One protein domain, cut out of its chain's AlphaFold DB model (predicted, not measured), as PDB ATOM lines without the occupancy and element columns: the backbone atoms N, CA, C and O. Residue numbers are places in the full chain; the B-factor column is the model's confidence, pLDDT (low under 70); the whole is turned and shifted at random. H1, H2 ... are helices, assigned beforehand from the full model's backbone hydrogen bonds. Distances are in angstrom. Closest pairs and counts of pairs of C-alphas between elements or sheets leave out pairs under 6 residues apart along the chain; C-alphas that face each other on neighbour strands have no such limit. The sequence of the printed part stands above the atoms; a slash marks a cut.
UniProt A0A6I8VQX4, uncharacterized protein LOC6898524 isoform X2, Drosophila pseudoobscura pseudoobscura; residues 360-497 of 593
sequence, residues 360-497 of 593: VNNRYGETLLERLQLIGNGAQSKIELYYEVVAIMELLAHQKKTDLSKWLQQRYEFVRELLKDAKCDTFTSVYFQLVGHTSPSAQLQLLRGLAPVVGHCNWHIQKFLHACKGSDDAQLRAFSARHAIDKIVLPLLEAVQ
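What this domain is: This is residues 360 to 497 of the 593 residues of the protein "uncharacterized protein LOC6898524 isoform X2" of Drosophila pseudoobscura pseudoobscura (UniProt A0A6I8VQX4). What shape does the domain have? It is a chain of helices wound in stacked turns, in which H2, H5 and H7 make one row and H3, H6 and H8 a second row beside it. H1 covers one end of the two rows, H9 lies next to H7 at the other end, and short H4 lies at one side by H5 and H6. What is it made of? The printed part has 138 residues with nine named helices, H1 to H9 in chain order, and no named strand: the class is all helix. It is compact, with a radius of gyration of the C-alphas of 14.9 A, and spans 39 by 31 by 24 A.

How they stand to each other: What touches the longest helix? H2, residues 383 to 398, forms a helical hairpin with H1, residues 362 to 375, at a shallow tilt of 21 degrees; their closest C-alphas, of Gly 365 and Leu 396, are 6.0 A apart. With residues 390 to 397 alone H2 touches H5, residues 425 to 435, the same way at a shallow tilt of 34 degrees, only just short of steep; the closest C-alphas, of Ala 397 and Leu 434, are 5.0 A apart. What follows beyond H5? H5 touches H7, residues 459 to 469, the closest C-alphas being those of Phe 432 and His 460, 5.5 A apart. H9, residues 490 to 497, is close to H7 but not clearly touching, with the closest C-alphas, of Lys 463 and Leu 493, 6.5 A apart. How do the others stand? H6, residues 440 to 449, touches H3, residues 405 to 410, at the C-alphas of Ala 442 and Ser 405, 5.7 A apart, and H8, residues 474 to 480, at those of Leu 444 and Leu 476, also 5.7 A apart. H7 and H8 form a helical hairpin, with the C-alphas of Lys 469 and Arg 477 closest at 4.6 A. H4, residues 412 to 418, is close to H5 but not clearly touching, with the C-alphas of Leu 418 and Thr 428 closest at 7.8 A. Are the helix backbones complete? Every O i to N i+4 pair is within hydrogen-bond range in H1, H3, H4, H5, H7, H8 and H9, against 11 of 12 in H2 and 5 of 6 in H6.

Where its parts are: Where are the ends? H1 begins at C-alpha 362, (257.601, 312.369, 256.835), and H9 ends at C-alpha 497, (271.317, 290.145, 254.030). How long are the longer helices? H2 measures 23.7 A from first to last C-alpha, H1 20.1 A, H7 15.3 A and H5 15.1 A.

The domain as a whole: How far does it reach? The two C-alphas farthest apart, of Ala 379 and Ala 495, are 43.2 A apart; the printed part has no cut and no long link. Where is confidence low? Mean pLDDT of the printed part is 75.4, and 36 residues are under 70, among them 376 to 385, 416 to 426 and 451 to 457.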
ATOM      1  N   VAL A 360     256.707 307.207 262.790       77.06
ATOM      2  CA  VAL A 360     257.485 307.133 261.548       77.06
ATOM      3  C   VAL A 360     256.677 307.815 260.445       77.06
ATOM      4  O   VAL A 360     255.905 307.172 259.727       77.06
ATOM      5  N   ASN A 361     256.788 309.139 260.344       78.31
ATOM      6  CA  ASN A 361     256.090 309.936 259.343       78.31
ATOM      7  C   ASN A 361     256.984 311.055 258.793       78.31
ATOM      8  O   ASN A 361     257.896 311.543 259.455       78.31
ATOM      9  N   ASN A 362     256.713 311.455 257.547       74.50
ATOM     10  CA  ASN A 362     257.601 312.369 256.835       74.50
ATOM     11  C   ASN A 362     257.632 313.771 257.465       74.50
ATOM     12  O   ASN A 362     258.689 314.378 257.532       74.50
ATOM     13  N   ARG A 363     256.501 314.245 258.006       80.56
ATOM     14  CA  ARG A 363     256.383 315.579 258.615       80.56
ATOM     15  C   ARG A 363     257.286 315.739 259.840       80.56
ATOM     16  O   ARG A 363     257.960 316.752 259.973       80.56
ATOM     17  N   TYR A 364     257.318 314.740 260.722       82.81
ATOM     18  CA  TYR A 364     258.185 314.755 261.899       82.81
ATOM     19  C   TYR A 364     259.665 314.667 261.507       82.81
ATOM     20  O   TYR A 364     260.492 315.403 262.045       82.81
ATOM     21  N   GLY A 365     259.995 313.819 260.528       84.56
ATOM     22  CA  GLY A 365     261.348 313.746 259.981       84.56
ATOM     23  C   GLY A 365     261.802 315.049 259.308       84.56
ATOM     24  O   GLY A 365     262.930 315.476 259.525       84.56
ATOM     25  N   GLU A 366     260.923 315.738 258.576       84.44
ATOM     26  CA  GLU A 366     261.196 317.067 258.007       84.44
ATOM     27  C   GLU A 366     261.466 318.108 259.103       84.44
ATOM     28  O   GLU A 366     262.460 318.824 259.020       84.44
ATOM     29  N   THR A 367     260.680 318.124 260.187       86.19
ATOM     30  CA  THR A 367     260.930 319.017 261.339       86.19
ATOM     31  C   THR A 367     262.291 318.753 261.997       86.19
ATOM     32  O   THR A 367     263.007 319.685 262.369       86.19
ATOM     33  N   LEU A 368     262.678 317.481 262.141       87.06
ATOM     34  CA  LEU A 368     263.999 317.109 262.656       87.06
ATOM     35  C   LEU A 368     265.123 317.546 261.706       87.06
ATOM     36  O   LEU A 368     266.157 318.038 262.162       87.06
ATOM     37  N   LEU A 369     264.920 317.403 260.395       86.69
ATOM     38  CA  LEU A 369     265.882 317.808 259.373       86.69
ATOM     39  C   LEU A 369     266.070 319.330 259.325       86.69
ATOM     40  O   LEU A 369     267.206 319.797 259.244       86.69
ATOM     41  N   GLU A 370     264.993 320.110 259.425       84.88
ATOM     42  CA  GLU A 370     265.053 321.574 259.540       84.88
ATOM     43  C   GLU A 370     265.866 321.997 260.770       84.88
ATOM     44  O   GLU A 370     266.759 322.843 260.679       84.88
ATOM     45  N   ARG A 371     265.638 321.348 261.919       84.12
ATOM     46  CA  ARG A 371     266.414 321.614 263.138       84.12
ATOM     47  C   ARG A 371     267.894 321.263 262.970       84.12
ATOM     48  O   ARG A 371     268.756 322.041 263.377       84.12
ATOM     49  N   LEU A 372     268.195 320.139 262.320       83.81
ATOM     50  CA  LEU A 372     269.568 319.738 262.000       83.81
ATOM     51  C   LEU A 372     270.261 320.749 261.067       83.81
ATOM     52  O   LEU A 372     271.451 321.032 261.225       83.81
ATOM     53  N   GLN A 373     269.530 321.319 260.106       80.81
ATOM     54  CA  GLN A 373     270.035 322.356 259.201       80.81
ATOM     55  C   GLN A 373     270.363 323.659 259.940       80.81
ATOM     56  O   GLN A 373     271.407 324.257 259.671       80.81
ATOM     57  N   LEU A 374     269.518 324.070 260.891       76.75
ATOM     58  CA  LEU A 374     269.727 325.276 261.700       76.75
ATOM     59  C   LEU A 374     270.986 325.179 262.577       76.75
ATOM     60  O   LEU A 374     271.764 326.132 262.632       76.75
ATOM     61  N   ILE A 375     271.239 324.019 263.195       71.44
ATOM     62  CA  ILE A 375     272.431 323.782 264.035       71.44
ATOM     63  C   ILE A 375     273.731 323.806 263.206       71.44
ATOM     64  O   ILE A 375     274.789 324.207 263.697       71.44
ATOM     65  N   GLY A 376     273.665 323.428 261.927       59.97
ATOM     66  CA  GLY A 376     274.820 323.416 261.025       59.97
ATOM     67  C   GLY A 376     275.375 324.798 260.651       59.97
ATOM     68  O   GLY A 376     276.485 324.880 260.127       59.97
ATOM     69  N   ASN A 377     274.638 325.891 260.876       60.50
ATOM     70  CA  ASN A 377     275.021 327.234 260.413       60.50
ATOM     71  C   ASN A 377     275.808 328.077 261.441       60.50
ATOM     72  O   ASN A 377     276.265 329.163 261.092       60.50
ATOM     73  N   GLY A 378     275.973 327.615 262.687       53.69
ATOM     74  CA  GLY A 378     276.706 328.332 263.745       53.69
ATOM     75  C   GLY A 378     278.167 327.887 263.905       53.69
ATOM     76  O   GLY A 378     278.534 326.796 263.486       53.69
ATOM     77  N   ALA A 379     279.015 328.706 264.542       47.75
ATOM     78  CA  ALA A 379     280.376 328.306 264.925       47.75
ATOM     79  C   ALA A 379     280.319 327.231 266.035       47.75
ATOM     80  O   ALA A 379     279.959 327.517 267.178       47.75
ATOM     81  N   GLN A 380     280.621 325.979 265.683       53.16
ATOM     82  CA  GLN A 380     280.391 324.790 266.514       53.16
ATOM     83  C   GLN A 380     281.574 324.454 267.435       53.16
ATOM     84  O   GLN A 380     282.310 323.504 267.194       53.16
ATOM     85  N   SER A 381     281.744 325.206 268.521       50.31
ATOM     86  CA  SER A 381     282.746 324.898 269.559       50.31
ATOM     87  C   SER A 381     282.155 324.363 270.874       50.31
ATOM     88  O   SER A 381     282.883 324.218 271.853       50.31
ATOM     89  N   LYS A 382     280.846 324.060 270.929       58.28
ATOM     90  CA  LYS A 382     280.170 323.580 272.149       58.28
ATOM     91  C   LYS A 382     279.816 322.094 272.062       58.28
ATOM     92  O   LYS A 382     279.076 321.686 271.172       58.28
ATOM     93  N   ILE A 383     280.280 321.320 273.043       57.41
ATOM     94  CA  ILE A 383     280.035 319.874 273.224       57.41
ATOM     95  C   ILE A 383     278.533 319.530 273.204       57.41
ATOM     96  O   ILE A 383     278.125 318.511 272.657       57.41
ATOM     97  N   GLU A 384     277.694 320.413 273.742       58.62
ATOM     98  CA  GLU A 384     276.234 320.256 273.774       58.62
ATOM     99  C   GLU A 384     275.621 320.145 272.365       58.62
ATOM    100  O   GLU A 384     274.708 319.349 272.148       58.62
ATOM    101  N   LEU A 385     276.170 320.876 271.385       67.12
ATOM    102  CA  LEU A 385     275.703 320.844 269.996       67.12
ATOM    103  C   LEU A 385     276.068 319.526 269.300       67.12
ATOM    104  O   LEU A 385     275.307 319.063 268.455       67.12
ATOM    105  N   TYR A 386     277.189 318.894 269.665       71.38
ATOM    106  CA  TYR A 386     277.581 317.586 269.125       71.38
ATOM    107  C   TYR A 386     276.579 316.496 269.527       71.38
ATOM    108  O   TYR A 386     276.068 315.778 268.666       71.38
ATOM    109  N   TYR A 387     276.224 316.417 270.813       71.62
ATOM    110  CA  TYR A 387     275.244 315.440 271.297       71.62
ATOM    111  C   TYR A 387     273.833 315.708 270.769       71.62
ATOM    112  O   TYR A 387     273.116 314.759 270.452       71.62
ATOM    113  N   GLU A 388     273.442 316.976 270.608       78.19
ATOM    114  CA  GLU A 388     272.169 317.320 269.967       78.19
ATOM    115  C   GLU A 388     272.140 316.878 268.492       78.19
ATOM    116  O   GLU A 388     271.152 316.289 268.051       78.19
ATOM    117  N   VAL A 389     273.235 317.071 267.746       79.00
ATOM    118  CA  VAL A 389     273.370 316.604 266.353       79.00
ATOM    119  C   VAL A 389     273.276 315.081 266.270       79.00
ATOM    120  O   VAL A 389     272.481 314.574 265.479       79.00
ATOM    121  N   VAL A 390     274.022 314.349 267.103       79.25
ATOM    122  CA  VAL A 390     273.972 312.876 267.143       79.25
ATOM    123  C   VAL A 390     272.559 312.386 267.475       79.25
ATOM    124  O   VAL A 390     272.044 311.501 266.793       79.25
ATOM    125  N   ALA A 391     271.895 312.997 268.457       81.62
ATOM    126  CA  ALA A 391     270.533 312.652 268.855       81.62
ATOM    127  C   ALA A 391     269.508 312.867 267.727       81.62
ATOM    128  O   ALA A 391     268.673 311.994 267.472       81.62
ATOM    129  N   ILE A 392     269.574 314.006 267.026       87.12
ATOM    130  CA  ILE A 392     268.693 314.292 265.882       87.12
ATOM    131  C   ILE A 392     268.966 313.312 264.739       87.12
ATOM    132  O   ILE A 392     268.029 312.773 264.153       87.12
ATOM    133  N   MET A 393     270.240 313.051 264.441       84.38
ATOM    134  CA  MET A 393     270.641 312.088 263.417       84.38
ATOM    135  C   MET A 393     270.134 310.677 263.739       84.38
ATOM    136  O   MET A 393     269.684 309.963 262.847       84.38
ATOM    137  N   GLU A 394     270.124 310.282 265.009       83.19
ATOM    138  CA  GLU A 394     269.655 308.959 265.422       83.19
ATOM    139  C   GLU A 394     268.133 308.818 265.300       83.19
ATOM    140  O   GLU A 394     267.626 307.782 264.864       83.19
ATOM    141  N   LEU A 395     267.396 309.889 265.606       85.31
ATOM    142  CA  LEU A 395     265.959 309.963 265.347       85.31
ATOM    143  C   LEU A 395     265.650 309.927 263.846       85.31
ATOM    144  O   LEU A 395     264.755 309.196 263.422       85.31
ATOM    145  N   LEU A 396     266.408 310.668 263.035       86.81
ATOM    146  CA  LEU A 396     266.270 310.675 261.578       86.81
ATOM    147  C   LEU A 396     266.573 309.306 260.960       86.81
ATOM    148  O   LEU A 396     265.924 308.930 259.987       86.81
ATOM    149  N   ALA A 397     267.476 308.515 261.547       81.06
ATOM    150  CA  ALA A 397     267.774 307.165 261.067       81.06
ATOM    151  C   ALA A 397     266.561 306.226 261.209       81.06
ATOM    152  O   ALA A 397     266.404 305.279 260.436       81.06
ATOM    153  N   HIS A 398     265.660 306.511 262.154       78.62
ATOM    154  CA  HIS A 398     264.364 305.838 262.274       78.62
ATOM    155  C   HIS A 398     263.317 306.335 261.254       78.62
ATOM    156  O   HIS A 398     262.357 305.618 260.959       78.62
ATOM    157  N   GLN A 399     263.503 307.521 260.665       82.25
ATOM    158  CA  GLN A 399     262.577 308.159 259.723       82.25
ATOM    159  C   GLN A 399     262.908 307.809 258.266       82.25
ATOM    160  O   GLN A 399     263.322 308.646 257.467       82.25
ATOM    161  N   LYS A 400     262.655 306.552 257.881       73.56
ATOM    162  CA  LYS A 400     263.012 305.984 256.560       73.56
ATOM    163  C   LYS A 400     262.451 306.712 255.324       73.56
ATOM    164  O   LYS A 400     262.815 306.356 254.210       73.56
ATOM    165  N   LYS A 401     261.517 307.656 255.490       73.56
ATOM    166  CA  LYS A 401     260.857 308.384 254.390       73.56
ATOM    167  C   LYS A 401     261.417 309.788 254.151       73.56
ATOM    168  O   LYS A 401     261.049 310.402 253.157       73.56
ATOM    169  N   THR A 402     262.280 310.284 255.033       79.38
ATOM    170  CA  THR A 402     262.816 311.644 254.950       79.38
ATOM    171  C   THR A 402     264.060 311.673 254.067       79.38
ATOM    172  O   THR A 402     265.023 310.949 254.321       79.38
ATOM    173  N   ASP A 403     264.056 312.507 253.022       76.31
ATOM    174  CA  ASP A 403     265.204 312.637 252.122       76.31
ATOM    175  C   ASP A 403     266.311 313.496 252.745       76.31
ATOM    176  O   ASP A 403     266.221 314.720 252.854       76.31
ATOM    177  N   LEU A 404     267.396 312.828 253.123       78.88
ATOM    178  CA  LEU A 404     268.575 313.430 253.741       78.88
ATOM    179  C   LEU A 404     269.650 313.812 252.713       78.88
ATOM    180  O   LEU A 404     270.675 314.390 253.085       78.88
ATOM    181  N   SER A 405     269.442 313.501 251.427       75.00
ATOM    182  CA  SER A 405     270.474 313.593 250.386       75.00
ATOM    183  C   SER A 405     271.058 315.004 250.285       75.00
ATOM    184  O   SER A 405     272.277 315.162 250.281       75.00
ATOM    185  N   LYS A 406     270.214 316.046 250.302       76.81
ATOM    186  CA  LYS A 406     270.670 317.448 250.233       76.81
ATOM    187  C   LYS A 406     271.526 317.859 251.432       76.81
ATOM    188  O   LYS A 406     272.542 318.526 251.255       76.81
ATOM    189  N   TRP A 407     271.136 317.458 252.640       78.88
ATOM    190  CA  TRP A 407     271.880 317.804 253.853       78.88
ATOM    191  C   TRP A 407     273.240 317.098 253.894       78.88
ATOM    192  O   TRP A 407     274.260 317.744 254.136       78.88
ATOM    193  N   LEU A 408     273.268 315.802 253.562       75.06
ATOM    194  CA  LEU A 408     274.505 315.022 253.467       75.06
ATOM    195  C   LEU A 408     275.480 315.617 252.443       75.06
ATOM    196  O   LEU A 408     276.682 315.668 252.700       75.06
ATOM    197  N   GLN A 409     274.966 316.104 251.311       71.25
ATOM    198  CA  GLN A 409     275.767 316.759 250.274       71.25
ATOM    199  C   GLN A 409     276.356 318.092 250.743       71.25
ATOM    200  O   GLN A 409     277.545 318.340 250.552       71.25
ATOM    201  N   GLN A 410     275.546 318.944 251.374       74.00
ATOM    202  CA  GLN A 410     275.973 320.278 251.813       74.00
ATOM    203  C   GLN A 410     276.977 320.242 252.972       74.00
ATOM    204  O   GLN A 410     277.741 321.188 253.150       74.00
ATOM    205  N   ARG A 411     276.987 319.166 253.765       72.44
ATOM    206  CA  ARG A 411     277.847 319.022 254.953       72.44
ATOM    207  C   ARG A 411     278.957 317.995 254.795       72.44
ATOM    208  O   ARG A 411     279.608 317.657 255.776       72.44
ATOM    209  N   TYR A 412     279.209 317.553 253.567       69.00
ATOM    210  CA  TYR A 412     280.191 316.520 253.270       69.00
ATOM    211  C   TYR A 412     281.585 316.811 253.849       69.00
ATOM    212  O   TYR A 412     282.157 315.967 254.530       69.00
ATOM    213  N   GLU A 413     282.106 318.022 253.635       67.00
ATOM    214  CA  GLU A 413     283.438 318.421 254.113       67.00
ATOM    215  C   GLU A 413     283.530 318.427 255.646       67.00
ATOM    216  O   GLU A 413     284.509 317.947 256.206       67.00
ATOM    217  N   PHE A 414     282.480 318.892 256.326       70.50
ATOM    218  CA  PHE A 414     282.391 318.894 257.788       70.50
ATOM    219  C   PHE A 414     282.360 317.473 258.359       70.50
ATOM    220  O   PHE A 414     283.138 317.128 259.246       70.50
ATOM    221  N   VAL A 415     281.495 316.624 257.802       70.81
ATOM    222  CA  VAL A 415     281.402 315.208 258.165       70.81
ATOM    223  C   VAL A 415     282.745 314.519 257.940       70.81
ATOM    224  O   VAL A 415     283.176 313.741 258.782       70.81
ATOM    225  N   ARG A 416     283.422 314.799 256.821       68.94
ATOM    226  CA  ARG A 416     284.709 314.183 256.487       68.94
ATOM    227  C   ARG A 416     285.782 314.493 257.529       68.94
ATOM    228  O   ARG A 416     286.608 313.626 257.782       68.94
ATOM    229  N   GLU A 417     285.781 315.683 258.126       67.38
ATOM    230  CA  GLU A 417     286.701 315.995 259.225       67.38
ATOM    231  C   GLU A 417     286.341 315.235 260.512       67.38
ATOM    232  O   GLU A 417     287.235 314.674 261.138       67.38
ATOM    233  N   LEU A 418     285.054 315.103 260.857       68.62
ATOM    234  CA  LEU A 418     284.620 314.311 262.020       68.62
ATOM    235  C   LEU A 418     284.886 312.807 261.859       68.62
ATOM    236  O   LEU A 418     285.273 312.146 262.812       68.62
ATOM    237  N   LEU A 419     284.726 312.267 260.648       69.38
ATOM    238  CA  LEU A 419     284.998 310.857 260.342       69.38
ATOM    239  C   LEU A 419     286.491 310.493 260.419       69.38
ATOM    240  O   LEU A 419     286.821 309.310 260.464       69.38
ATOM    241  N   LYS A 420     287.398 311.480 260.386       66.25
ATOM    242  CA  LYS A 420     288.841 311.253 260.573       66.25
ATOM    243  C   LYS A 420     289.225 311.133 262.046       66.25
ATOM    244  O   LYS A 420     290.288 310.587 262.337       66.25
ATOM    245  N   ASP A 421     288.405 311.657 262.955       66.50
ATOM    246  CA  ASP A 421     288.671 311.597 264.385       66.50
ATOM    247  C   ASP A 421     288.105 310.299 264.969       66.50
ATOM    248  O   ASP A 421     286.892 310.097 265.039       66.50
ATOM    249  N   ALA A 422     288.996 309.415 265.425       59.84
ATOM    250  CA  ALA A 422     288.626 308.141 266.038       59.84
ATOM    251  C   ALA A 422     287.745 308.304 267.294       59.84
ATOM    252  O   ALA A 422     287.101 307.349 267.722       59.84
ATOM    253  N   LYS A 423     287.691 309.507 267.874       61.12
ATOM    254  CA  LYS A 423     286.903 309.830 269.073       61.12
ATOM    255  C   LYS A 423     285.444 310.152 268.756       61.12
ATOM    256  O   LYS A 423     284.590 310.143 269.636       61.12
ATOM    257  N   CYS A 424     285.120 310.338 267.476       65.19
ATOM    258  CA  CYS A 424     283.766 310.576 266.985       65.19
ATOM    259  C   CYS A 424     283.042 309.279 266.550       65.19
ATOM    260  O   CYS A 424     282.248 309.298 265.603       65.19
ATOM    261  N   ASP A 425     283.281 308.133 267.201       68.81
ATOM    262  CA  ASP A 425     282.725 306.833 266.768       68.81
ATOM    263  C   ASP A 425     281.185 306.759 266.877       68.81
ATOM    264  O   ASP A 425     280.515 306.176 266.021       68.81
ATOM    265  N   THR A 426     280.584 307.434 267.863       69.31
ATOM    266  CA  THR A 426     279.118 307.533 267.987       69.31
ATOM    267  C   THR A 426     278.509 308.317 266.825       69.31
ATOM    268  O   THR A 426     277.544 307.866 266.206       69.31
ATOM    269  N   PHE A 427     279.093 309.469 266.480       76.44
ATOM    270  CA  PHE A 427     278.682 310.238 265.305       76.44
ATOM    271  C   PHE A 427     278.850 309.415 264.026       76.44
ATOM    272  O   PHE A 427     277.933 309.348 263.210       76.44
ATOM    273  N   THR A 428     279.985 308.730 263.891       76.00
ATOM    274  CA  THR A 428     280.285 307.846 262.762       76.00
ATOM    275  C   THR A 428     279.235 306.741 262.629       76.00
ATOM    276  O   THR A 428     278.662 306.559 261.554       76.00
ATOM    277  N   SER A 429     278.890 306.065 263.726       76.75
ATOM    278  CA  SER A 429     277.846 305.035 263.762       76.75
ATOM    279  C   SER A 429     276.511 305.548 263.226       76.75
ATOM    280  O   SER A 429     275.935 304.953 262.312       76.75
ATOM    281  N   VAL A 430     276.025 306.670 263.762       77.00
ATOM    282  CA  VAL A 430     274.719 307.230 263.382       77.00
ATOM    283  C   VAL A 430     274.746 307.801 261.959       77.00
ATOM    284  O   VAL A 430     273.786 307.646 261.202       77.00
ATOM    285  N   TYR A 431     275.861 308.401 261.539       81.00
ATOM    286  CA  TYR A 431     276.035 308.893 260.174       81.00
ATOM    287  C   TYR A 431     275.908 307.765 259.142       81.00
ATOM    288  O   TYR A 431     275.140 307.879 258.185       81.00
ATOM    289  N   PHE A 432     276.596 306.639 259.349       80.81
ATOM    290  CA  PHE A 432     276.514 305.505 258.425       80.81
ATOM    291  C   PHE A 432     275.168 304.766 258.489       80.81
ATOM    292  O   PHE A 432     274.743 304.208 257.474       80.81
ATOM    293  N   GLN A 433     274.444 304.822 259.617       82.00
ATOM    294  CA  GLN A 433     273.033 304.408 259.658       82.00
ATOM    295  C   GLN A 433     272.169 305.248 258.706       82.00
ATOM    296  O   GLN A 433     271.387 304.685 257.941       82.00
ATOM    297  N   LEU A 434     272.331 306.575 258.710       82.12
ATOM    298  CA  LEU A 434     271.573 307.484 257.840       82.12
ATOM    299  C   LEU A 434     271.901 307.280 256.361       82.12
ATOM    300  O   LEU A 434     270.999 307.184 255.530       82.12
ATOM    301  N   VAL A 435     273.189 307.182 256.024       81.69
ATOM    302  CA  VAL A 435     273.652 306.979 254.640       81.69
ATOM    303  C   VAL A 435     273.127 305.663 254.060       81.69
ATOM    304  O   VAL A 435     272.786 305.594 252.878       81.69
ATOM    305  N   GLY A 436     272.994 304.621 254.883       75.56
ATOM    306  CA  GLY A 436     272.396 303.356 254.457       75.56
ATOM    307  C   GLY A 436     270.965 303.489 253.913       75.56
ATOM    308  O   GLY A 436     270.508 302.603 253.193       75.56
ATOM    309  N   HIS A 437     270.268 304.589 254.214       74.56
ATOM    310  CA  HIS A 437     268.889 304.854 253.800       74.56
ATOM    311  C   HIS A 437     268.747 305.933 252.718       74.56
ATOM    312  O   HIS A 437     267.623 306.264 252.343       74.56
ATOM    313  N   THR A 438     269.846 306.484 252.200       77.81
ATOM    314  CA  THR A 438     269.803 307.571 251.210       77.81
ATOM    315  C   THR A 438     269.881 307.088 249.766       77.81
ATOM    316  O   THR A 438     270.056 305.903 249.481       77.81
ATOM    317  N   SER A 439     269.705 308.026 248.831       80.06
ATOM    318  CA  SER A 439     269.766 307.749 247.399       80.06
ATOM    319  C   SER A 439     271.140 307.192 246.973       80.06
ATOM    320  O   SER A 439     272.168 307.611 247.516       80.06
ATOM    321  N   PRO A 440     271.199 306.304 245.957       81.62
ATOM    322  CA  PRO A 440     272.463 305.760 245.444       81.62
ATOM    323  C   PRO A 440     273.490 306.836 245.065       81.62
ATOM    324  O   PRO A 440     274.686 306.666 245.286       81.62
ATOM    325  N   SER A 441     273.033 307.987 244.561       79.94
ATOM    326  CA  SER A 441     273.895 309.128 244.231       79.94
ATOM    327  C   SER A 441     274.569 309.742 245.464       79.94
ATOM    328  O   SER A 441     275.762 310.051 245.413       79.94
ATOM    329  N   ALA A 442     273.851 309.876 246.583       78.44
ATOM    330  CA  ALA A 442     274.411 310.354 247.848       78.44
ATOM    331  C   ALA A 442     275.405 309.342 248.448       78.44
ATOM    332  O   ALA A 442     276.487 309.729 248.894       78.44
ATOM    333  N   GLN A 443     275.079 308.046 248.394       85.62
ATOM    334  CA  GLN A 443     275.972 306.963 248.830       85.62
ATOM    335  C   GLN A 443     277.277 306.940 248.023       85.62
ATOM    336  O   GLN A 443     278.368 306.819 248.584       85.62
ATOM    337  N   LEU A 444     277.177 307.117 246.705       82.88
ATOM    338  CA  LEU A 444     278.313 307.163 245.794       82.88
ATOM    339  C   LEU A 444     279.222 308.366 246.067       82.88
ATOM    340  O   LEU A 444     280.446 308.235 246.077       82.88
ATOM    341  N   GLN A 445     278.633 309.543 246.284       79.06
ATOM    342  CA  GLN A 445     279.386 310.754 246.597       79.06
ATOM    343  C   GLN A 445     280.174 310.601 247.902       79.06
ATOM    344  O   GLN A 445     281.347 310.975 247.942       79.06
ATOM    345  N   LEU A 446     279.574 309.985 248.927       79.69
ATOM    346  CA  LEU A 446     280.287 309.648 250.156       79.69
ATOM    347  C   LEU A 446     281.438 308.679 249.886       79.69
ATOM    348  O   LEU A 446     282.569 308.970 250.274       79.69
ATOM    349  N   LEU A 447     281.161 307.558 249.209       80.94
ATOM    350  CA  LEU A 447     282.166 306.539 248.902       80.94
ATOM    351  C   LEU A 447     283.367 307.133 248.178       80.94
ATOM    352  O   LEU A 447     284.485 306.743 248.489       80.94
ATOM    353  N   ARG A 448     283.158 308.081 247.255       79.50
ATOM    354  CA  ARG A 448     284.231 308.714 246.473       79.50
ATOM    355  C   ARG A 448     285.262 309.436 247.335       79.50
ATOM    356  O   ARG A 448     286.453 309.265 247.068       79.50
ATOM    357  N   GLY A 449     284.847 310.186 248.351       71.75
ATOM    358  CA  GLY A 449     285.791 310.892 249.225       71.75
ATOM    359  C   GLY A 449     286.030 310.227 250.588       71.75
ATOM    360  O   GLY A 449     286.792 310.762 251.391       71.75
ATOM    361  N   LEU A 450     285.430 309.060 250.852       74.38
ATOM    362  CA  LEU A 450     285.810 308.218 251.984       74.38
ATOM    363  C   LEU A 450     287.227 307.673 251.746       74.38
ATOM    364  O   LEU A 450     287.486 307.035 250.722       74.38
ATOM    365  N   ALA A 451     288.143 307.910 252.687       69.50
ATOM    366  CA  ALA A 451     289.478 307.319 252.635       69.50
ATOM    367  C   ALA A 451     289.383 305.778 252.659       69.50
ATOM    368  O   ALA A 451     288.418 305.247 253.213       69.50
ATOM    369  N   PRO A 452     290.340 305.037 252.070       65.50
ATOM    370  CA  PRO A 452     290.357 303.580 252.154       65.50
ATOM    371  C   PRO A 452     290.306 303.133 253.618       65.50
ATOM    372  O   PRO A 452     291.203 303.431 254.402       65.50
ATOM    373  N   VAL A 453     289.229 302.443 253.984       64.81
ATOM    374  CA  VAL A 453     288.993 301.971 255.349       64.81
ATOM    375  C   VAL A 453     289.395 300.500 255.394       64.81
ATOM    376  O   VAL A 453     288.823 299.682 254.667       64.81
ATOM    377  N   VAL A 454     290.391 300.165 256.214       50.69
ATOM    378  CA  VAL A 454     290.858 298.787 256.428       50.69
ATOM    379  C   VAL A 454     290.611 298.426 257.891       50.69
ATOM    380  O   VAL A 454     291.195 299.044 258.771       50.69
ATOM    381  N   GLY A 455     289.743 297.443 258.153       49.44
ATOM    382  CA  GLY A 455     289.578 296.862 259.497       49.44
ATOM    383  C   GLY A 455     288.940 297.773 260.554       49.44
ATOM    384  O   GLY A 455     289.250 297.643 261.730       49.44
ATOM    385  N   HIS A 456     288.067 298.709 260.170       60.78
ATOM    386  CA  HIS A 456     287.398 299.591 261.137       60.78
ATOM    387  C   HIS A 456     286.356 298.820 261.952       60.78
ATOM    388  O   HIS A 456     285.457 298.210 261.376       60.78
ATOM    389  N   CYS A 457     286.410 298.910 263.281       59.28
ATOM    390  CA  CYS A 457     285.539 298.167 264.204       59.28
ATOM    391  C   CYS A 457     284.053 298.579 264.163       59.28
ATOM    392  O   CYS A 457     283.227 297.997 264.859       59.28
ATOM    393  N   ASN A 458     283.689 299.588 263.364       72.62
ATOM    394  CA  ASN A 458     282.352 300.169 263.400       72.62
ATOM    395  C   ASN A 458     281.376 299.353 262.538       72.62
ATOM    396  O   ASN A 458     281.472 299.333 261.305       72.62
ATOM    397  N   TRP A 459     280.403 298.716 263.195       76.50
ATOM    398  CA  TRP A 459     279.393 297.856 262.570       76.50
ATOM    399  C   TRP A 459     278.618 298.540 261.436       76.50
ATOM    400  O   TRP A 459     278.367 297.925 260.397       76.50
ATOM    401  N   HIS A 460     278.253 299.815 261.589       81.06
ATOM    402  CA  HIS A 460     277.430 300.515 260.602       81.06
ATOM    403  C   HIS A 460     278.206 300.874 259.338       81.06
ATOM    404  O   HIS A 460     277.648 300.773 258.243       81.06
ATOM    405  N   ILE A 461     279.499 301.187 259.466       82.31
ATOM    406  CA  ILE A 461     280.396 301.343 258.315       82.31
ATOM    407  C   ILE A 461     280.505 300.020 257.561       82.31
ATOM    408  O   ILE A 461     280.307 299.982 256.347       82.31
ATOM    409  N   GLN A 462     280.788 298.926 258.274       82.56
ATOM    410  CA  GLN A 462     280.951 297.617 257.642       82.56
ATOM    411  C   GLN A 462     279.665 297.159 256.947       82.56
ATOM    412  O   GLN A 462     279.714 296.700 255.805       82.56
ATOM    413  N   LYS A 463     278.506 297.376 257.579       82.69
ATOM    414  CA  LYS A 463     277.192 297.096 256.992       82.69
ATOM    415  C   LYS A 463     276.917 297.926 255.738       82.69
ATOM    416  O   LYS A 463     276.427 297.377 254.751       82.69
ATOM    417  N   PHE A 464     277.242 299.219 255.754       85.75
ATOM    418  CA  PHE A 464     277.114 300.094 254.588       85.75
ATOM    419  C   PHE A 464     278.009 299.628 253.431       85.75
ATOM    420  O   PHE A 464     277.524 299.423 252.320       85.75
ATOM    421  N   LEU A 465     279.295 299.384 253.698       86.81
ATOM    422  CA  LEU A 465     280.245 298.917 252.687       86.81
ATOM    423  C   LEU A 465     279.825 297.568 252.092       86.81
ATOM    424  O   LEU A 465     279.900 297.387 250.878       86.81
ATOM    425  N   HIS A 466     279.346 296.646 252.928       85.75
ATOM    426  CA  HIS A 466     278.813 295.358 252.484       85.75
ATOM    427  C   HIS A 466     277.599 295.528 251.563       85.75
ATOM    428  O   HIS A 466     277.543 294.921 250.494       85.75
ATOM    429  N   ALA A 467     276.658 296.407 251.922       84.62
ATOM    430  CA  ALA A 467     275.508 296.722 251.078       84.62
ATOM    431  C   ALA A 467     275.917 297.341 249.728       84.62
ATOM    432  O   ALA A 467     275.374 296.955 248.698       84.62
ATOM    433  N   CYS A 468     276.906 298.242 249.700       86.62
ATOM    434  CA  CYS A 468     277.404 298.829 248.451       86.62
ATOM    435  C   CYS A 468     278.133 297.815 247.557       86.62
ATOM    436  O   CYS A 468     277.991 297.875 246.336       86.62
ATOM    437  N   LYS A 469     278.875 296.864 248.142       87.31
ATOM    438  CA  LYS A 469     279.526 295.774 247.392       87.31
ATOM    439  C   LYS A 469     278.521 294.803 246.771       87.31
ATOM    440  O   LYS A 469     278.786 294.271 245.696       87.31
ATOM    441  N   GLY A 470     277.385 294.597 247.435       80.88
ATOM    442  CA  GLY A 470     276.263 293.793 246.946       80.88
ATOM    443  C   GLY A 470     275.218 294.571 246.137       80.88
ATOM    444  O   GLY A 470     274.160 294.020 245.857       80.88
ATOM    445  N   SER A 471     275.466 295.840 245.797       82.75
ATOM    446  CA  SER A 471     274.501 296.685 245.079       82.75
ATOM    447  C   SER A 471     274.447 296.367 243.580       82.75
ATOM    448  O   SER A 471     275.469 296.066 242.962       82.75
ATOM    449  N   ASP A 472     273.274 296.531 242.965       82.69
ATOM    450  CA  ASP A 472     273.107 296.423 241.510       82.69
ATOM    451  C   ASP A 472     273.800 297.574 240.746       82.69
ATOM    452  O   ASP A 472     274.146 297.434 239.571       82.69
ATOM    453  N   ASP A 473     274.079 298.699 241.416       85.00
ATOM    454  CA  ASP A 473     274.794 299.838 240.837       85.00
ATOM    455  C   ASP A 473     276.296 299.525 240.672       85.00
ATOM    456  O   ASP A 473     277.043 299.308 241.633       85.00
ATOM    457  N   ALA A 474     276.761 299.514 239.420       85.69
ATOM    458  CA  ALA A 474     278.145 299.194 239.076       85.69
ATOM    459  C   ALA A 474     279.162 300.192 239.654       85.69
ATOM    460  O   ALA A 474     280.284 299.798 239.985       85.69
ATOM    461  N   GLN A 475     278.793 301.467 239.803       86.38
ATOM    462  CA  GLN A 475     279.686 302.469 240.373       86.38
ATOM    463  C   GLN A 475     279.801 302.292 241.893       86.38
ATOM    464  O   GLN A 475     280.917 302.330 242.413       86.38
ATOM    465  N   LEU A 476     278.701 302.016 242.606       86.69
ATOM    466  CA  LEU A 476     278.755 301.703 244.046       86.69
ATOM    467  C   LEU A 476     279.639 300.479 244.325       86.69
ATOM    468  O   LEU A 476     280.465 300.516 245.244       86.69
ATOM    469  N   ARG A 477     279.546 299.433 243.497       88.75
ATOM    470  CA  ARG A 477     280.431 298.260 243.593       88.75
ATOM    471  C   ARG A 477     281.895 298.604 243.339       88.75
ATOM    472  O   ARG A 477     282.757 298.236 244.133       88.75
ATOM    473  N   ALA A 478     282.184 299.352 242.275       85.81
ATOM    474  CA  ALA A 478     283.552 299.722 241.920       85.81
ATOM    475  C   ALA A 478     284.231 300.575 243.008       85.81
ATOM    476  O   ALA A 478     285.370 300.303 243.388       85.81
ATOM    477  N   PHE A 479     283.529 301.576 243.550       83.75
ATOM    478  CA  PHE A 479     284.088 302.452 244.584       83.75
ATOM    479  C   PHE A 479     284.141 301.801 245.972       83.75
ATOM    480  O   PHE A 479     285.006 302.163 246.764       83.75
ATOM    481  N   SER A 480     283.281 300.823 246.275       85.25
ATOM    482  CA  SER A 480     283.329 300.083 247.547       85.25
ATOM    483  C   SER A 480     284.375 298.957 247.569       85.25
ATOM    484  O   SER A 480     284.824 298.565 248.648       85.25
ATOM    485  N   ALA A 481     284.830 298.470 246.406       82.75
ATOM    486  CA  ALA A 481     285.818 297.389 246.291       82.75
ATOM    487  C   ALA A 481     287.154 297.682 247.001       82.75
ATOM    488  O   ALA A 481     287.796 296.763 247.507       82.75
ATOM    489  N   ARG A 482     287.544 298.960 247.094       83.00
ATOM    490  CA  ARG A 482     288.784 299.405 247.756       83.00
ATOM    491  C   ARG A 482     288.747 299.361 249.290       83.00
ATOM    492  O   ARG A 482     289.771 299.608 249.917       83.00
ATOM    493  N   HIS A 483     287.588 299.095 249.897       83.75
ATOM    494  CA  HIS A 483     287.422 299.033 251.351       83.75
ATOM    495  C   HIS A 483     287.368 297.574 251.817       83.75
ATOM    496  O   HIS A 483     286.675 296.753 251.211       83.75
ATOM    497  N   ALA A 484     288.067 297.232 252.898       79.31
ATOM    498  CA  ALA A 484     288.031 295.881 253.464       79.31
ATOM    499  C   ALA A 484     286.908 295.759 254.507       79.31
ATOM    500  O   ALA A 484     286.684 296.681 255.287       79.31
ATOM    501  N   ILE A 485     286.213 294.617 254.518       79.06
ATOM    502  CA  ILE A 485     285.250 294.250 255.570       79.06
ATOM    503  C   ILE A 485     285.973 293.304 256.525       79.06
ATOM    504  O   ILE A 485     286.772 292.480 256.071       79.06
ATOM    505  N   ASP A 486     285.729 293.439 257.826       77.06
ATOM    506  CA  ASP A 486     286.348 292.568 258.819       77.06
ATOM    507  C   ASP A 486     285.854 291.127 258.633       77.06
ATOM    508  O   ASP A 486     284.653 290.862 258.528       77.06
ATOM    509  N   LYS A 487     286.798 290.185 258.601       76.06
ATOM    510  CA  LYS A 487     286.518 288.757 258.431       76.06
ATOM    511  C   LYS A 487     285.671 288.191 259.572       76.06
ATOM    512  O   LYS A 487     284.945 287.232 259.340       76.06
ATOM    513  N   ILE A 488     285.751 288.772 260.772       72.25
ATOM    514  CA  ILE A 488     284.956 288.358 261.940       72.25
ATOM    515  C   ILE A 488     283.482 288.750 261.761       72.25
ATOM    516  O   ILE A 488     282.583 288.023 262.174       72.25
ATOM    517  N   VAL A 489     283.228 289.891 261.118       69.56
ATOM    518  CA  VAL A 489     281.896 290.504 260.994       69.56
ATOM    519  C   VAL A 489     281.178 290.062 259.712       69.56
ATOM    520  O   VAL A 489     279.948 290.060 259.655       69.56
ATOM    521  N   LEU A 490     281.927 289.651 258.686       76.25
ATOM    522  CA  LEU A 490     281.391 289.231 257.390       76.25
ATOM    523  C   LEU A 490     280.296 288.139 257.484       76.25
ATOM    524  O   LEU A 490     279.241 288.358 256.891       76.25
ATOM    525  N   PRO A 491     280.442 287.049 258.271       69.75
ATOM    526  CA  PRO A 491     279.394 286.026 258.381       69.75
ATOM    527  C   PRO A 491     278.072 286.572 258.945       69.75
ATOM    528  O   PRO A 491     276.990 286.188 258.507       69.75
ATOM    529  N   LEU A 492     278.148 287.513 259.896       63.91
ATOM    530  CA  LEU A 492     276.977 288.196 260.459       63.91
ATOM    531  C   LEU A 492     276.296 289.091 259.415       63.91
ATOM    532  O   LEU A 492     275.069 289.143 259.347       63.91
ATOM    533  N   LEU A 493     277.072 289.797 258.592       72.38
ATOM    534  CA  LEU A 493     276.540 290.662 257.534       72.38
ATOM    535  C   LEU A 493     275.871 289.867 256.409       72.38
ATOM    536  O   LEU A 493     274.820 290.284 255.916       72.38
ATOM    537  N   GLU A 494     276.444 288.720 256.042       75.31
ATOM    538  CA  GLU A 494     275.853 287.772 255.094       75.31
ATOM    539  C   GLU A 494     274.529 287.209 255.631       75.31
ATOM    540  O   GLU A 494     273.528 287.218 254.912       75.31
ATOM    541  N   ALA A 495     274.475 286.825 256.913       63.09
ATOM    542  CA  ALA A 495     273.248 286.354 257.560       63.09
ATOM    543  C   ALA A 495     272.141 287.427 257.596       63.09
ATOM    544  O   ALA A 495     270.980 287.128 257.332       63.09
ATOM    545  N   VAL A 496     272.488 288.693 257.858       59.75
ATOM    546  CA  VAL A 496     271.527 289.817 257.886       59.75
ATOM    547  C   VAL A 496     271.000 290.183 256.487       59.75
ATOM    548  O   VAL A 496     269.917 290.761 256.375       59.75
ATOM    549  N   GLN A 497     271.741 289.882 255.413       60.84
ATOM    550  CA  GLN A 497     271.317 290.145 254.030       60.84
ATOM    551  C   GLN A 497     270.435 289.054 253.424       60.84
ATOM    552  O   GLN A 497     269.737 289.334 252.442       60.84
TER     553      GLN A 497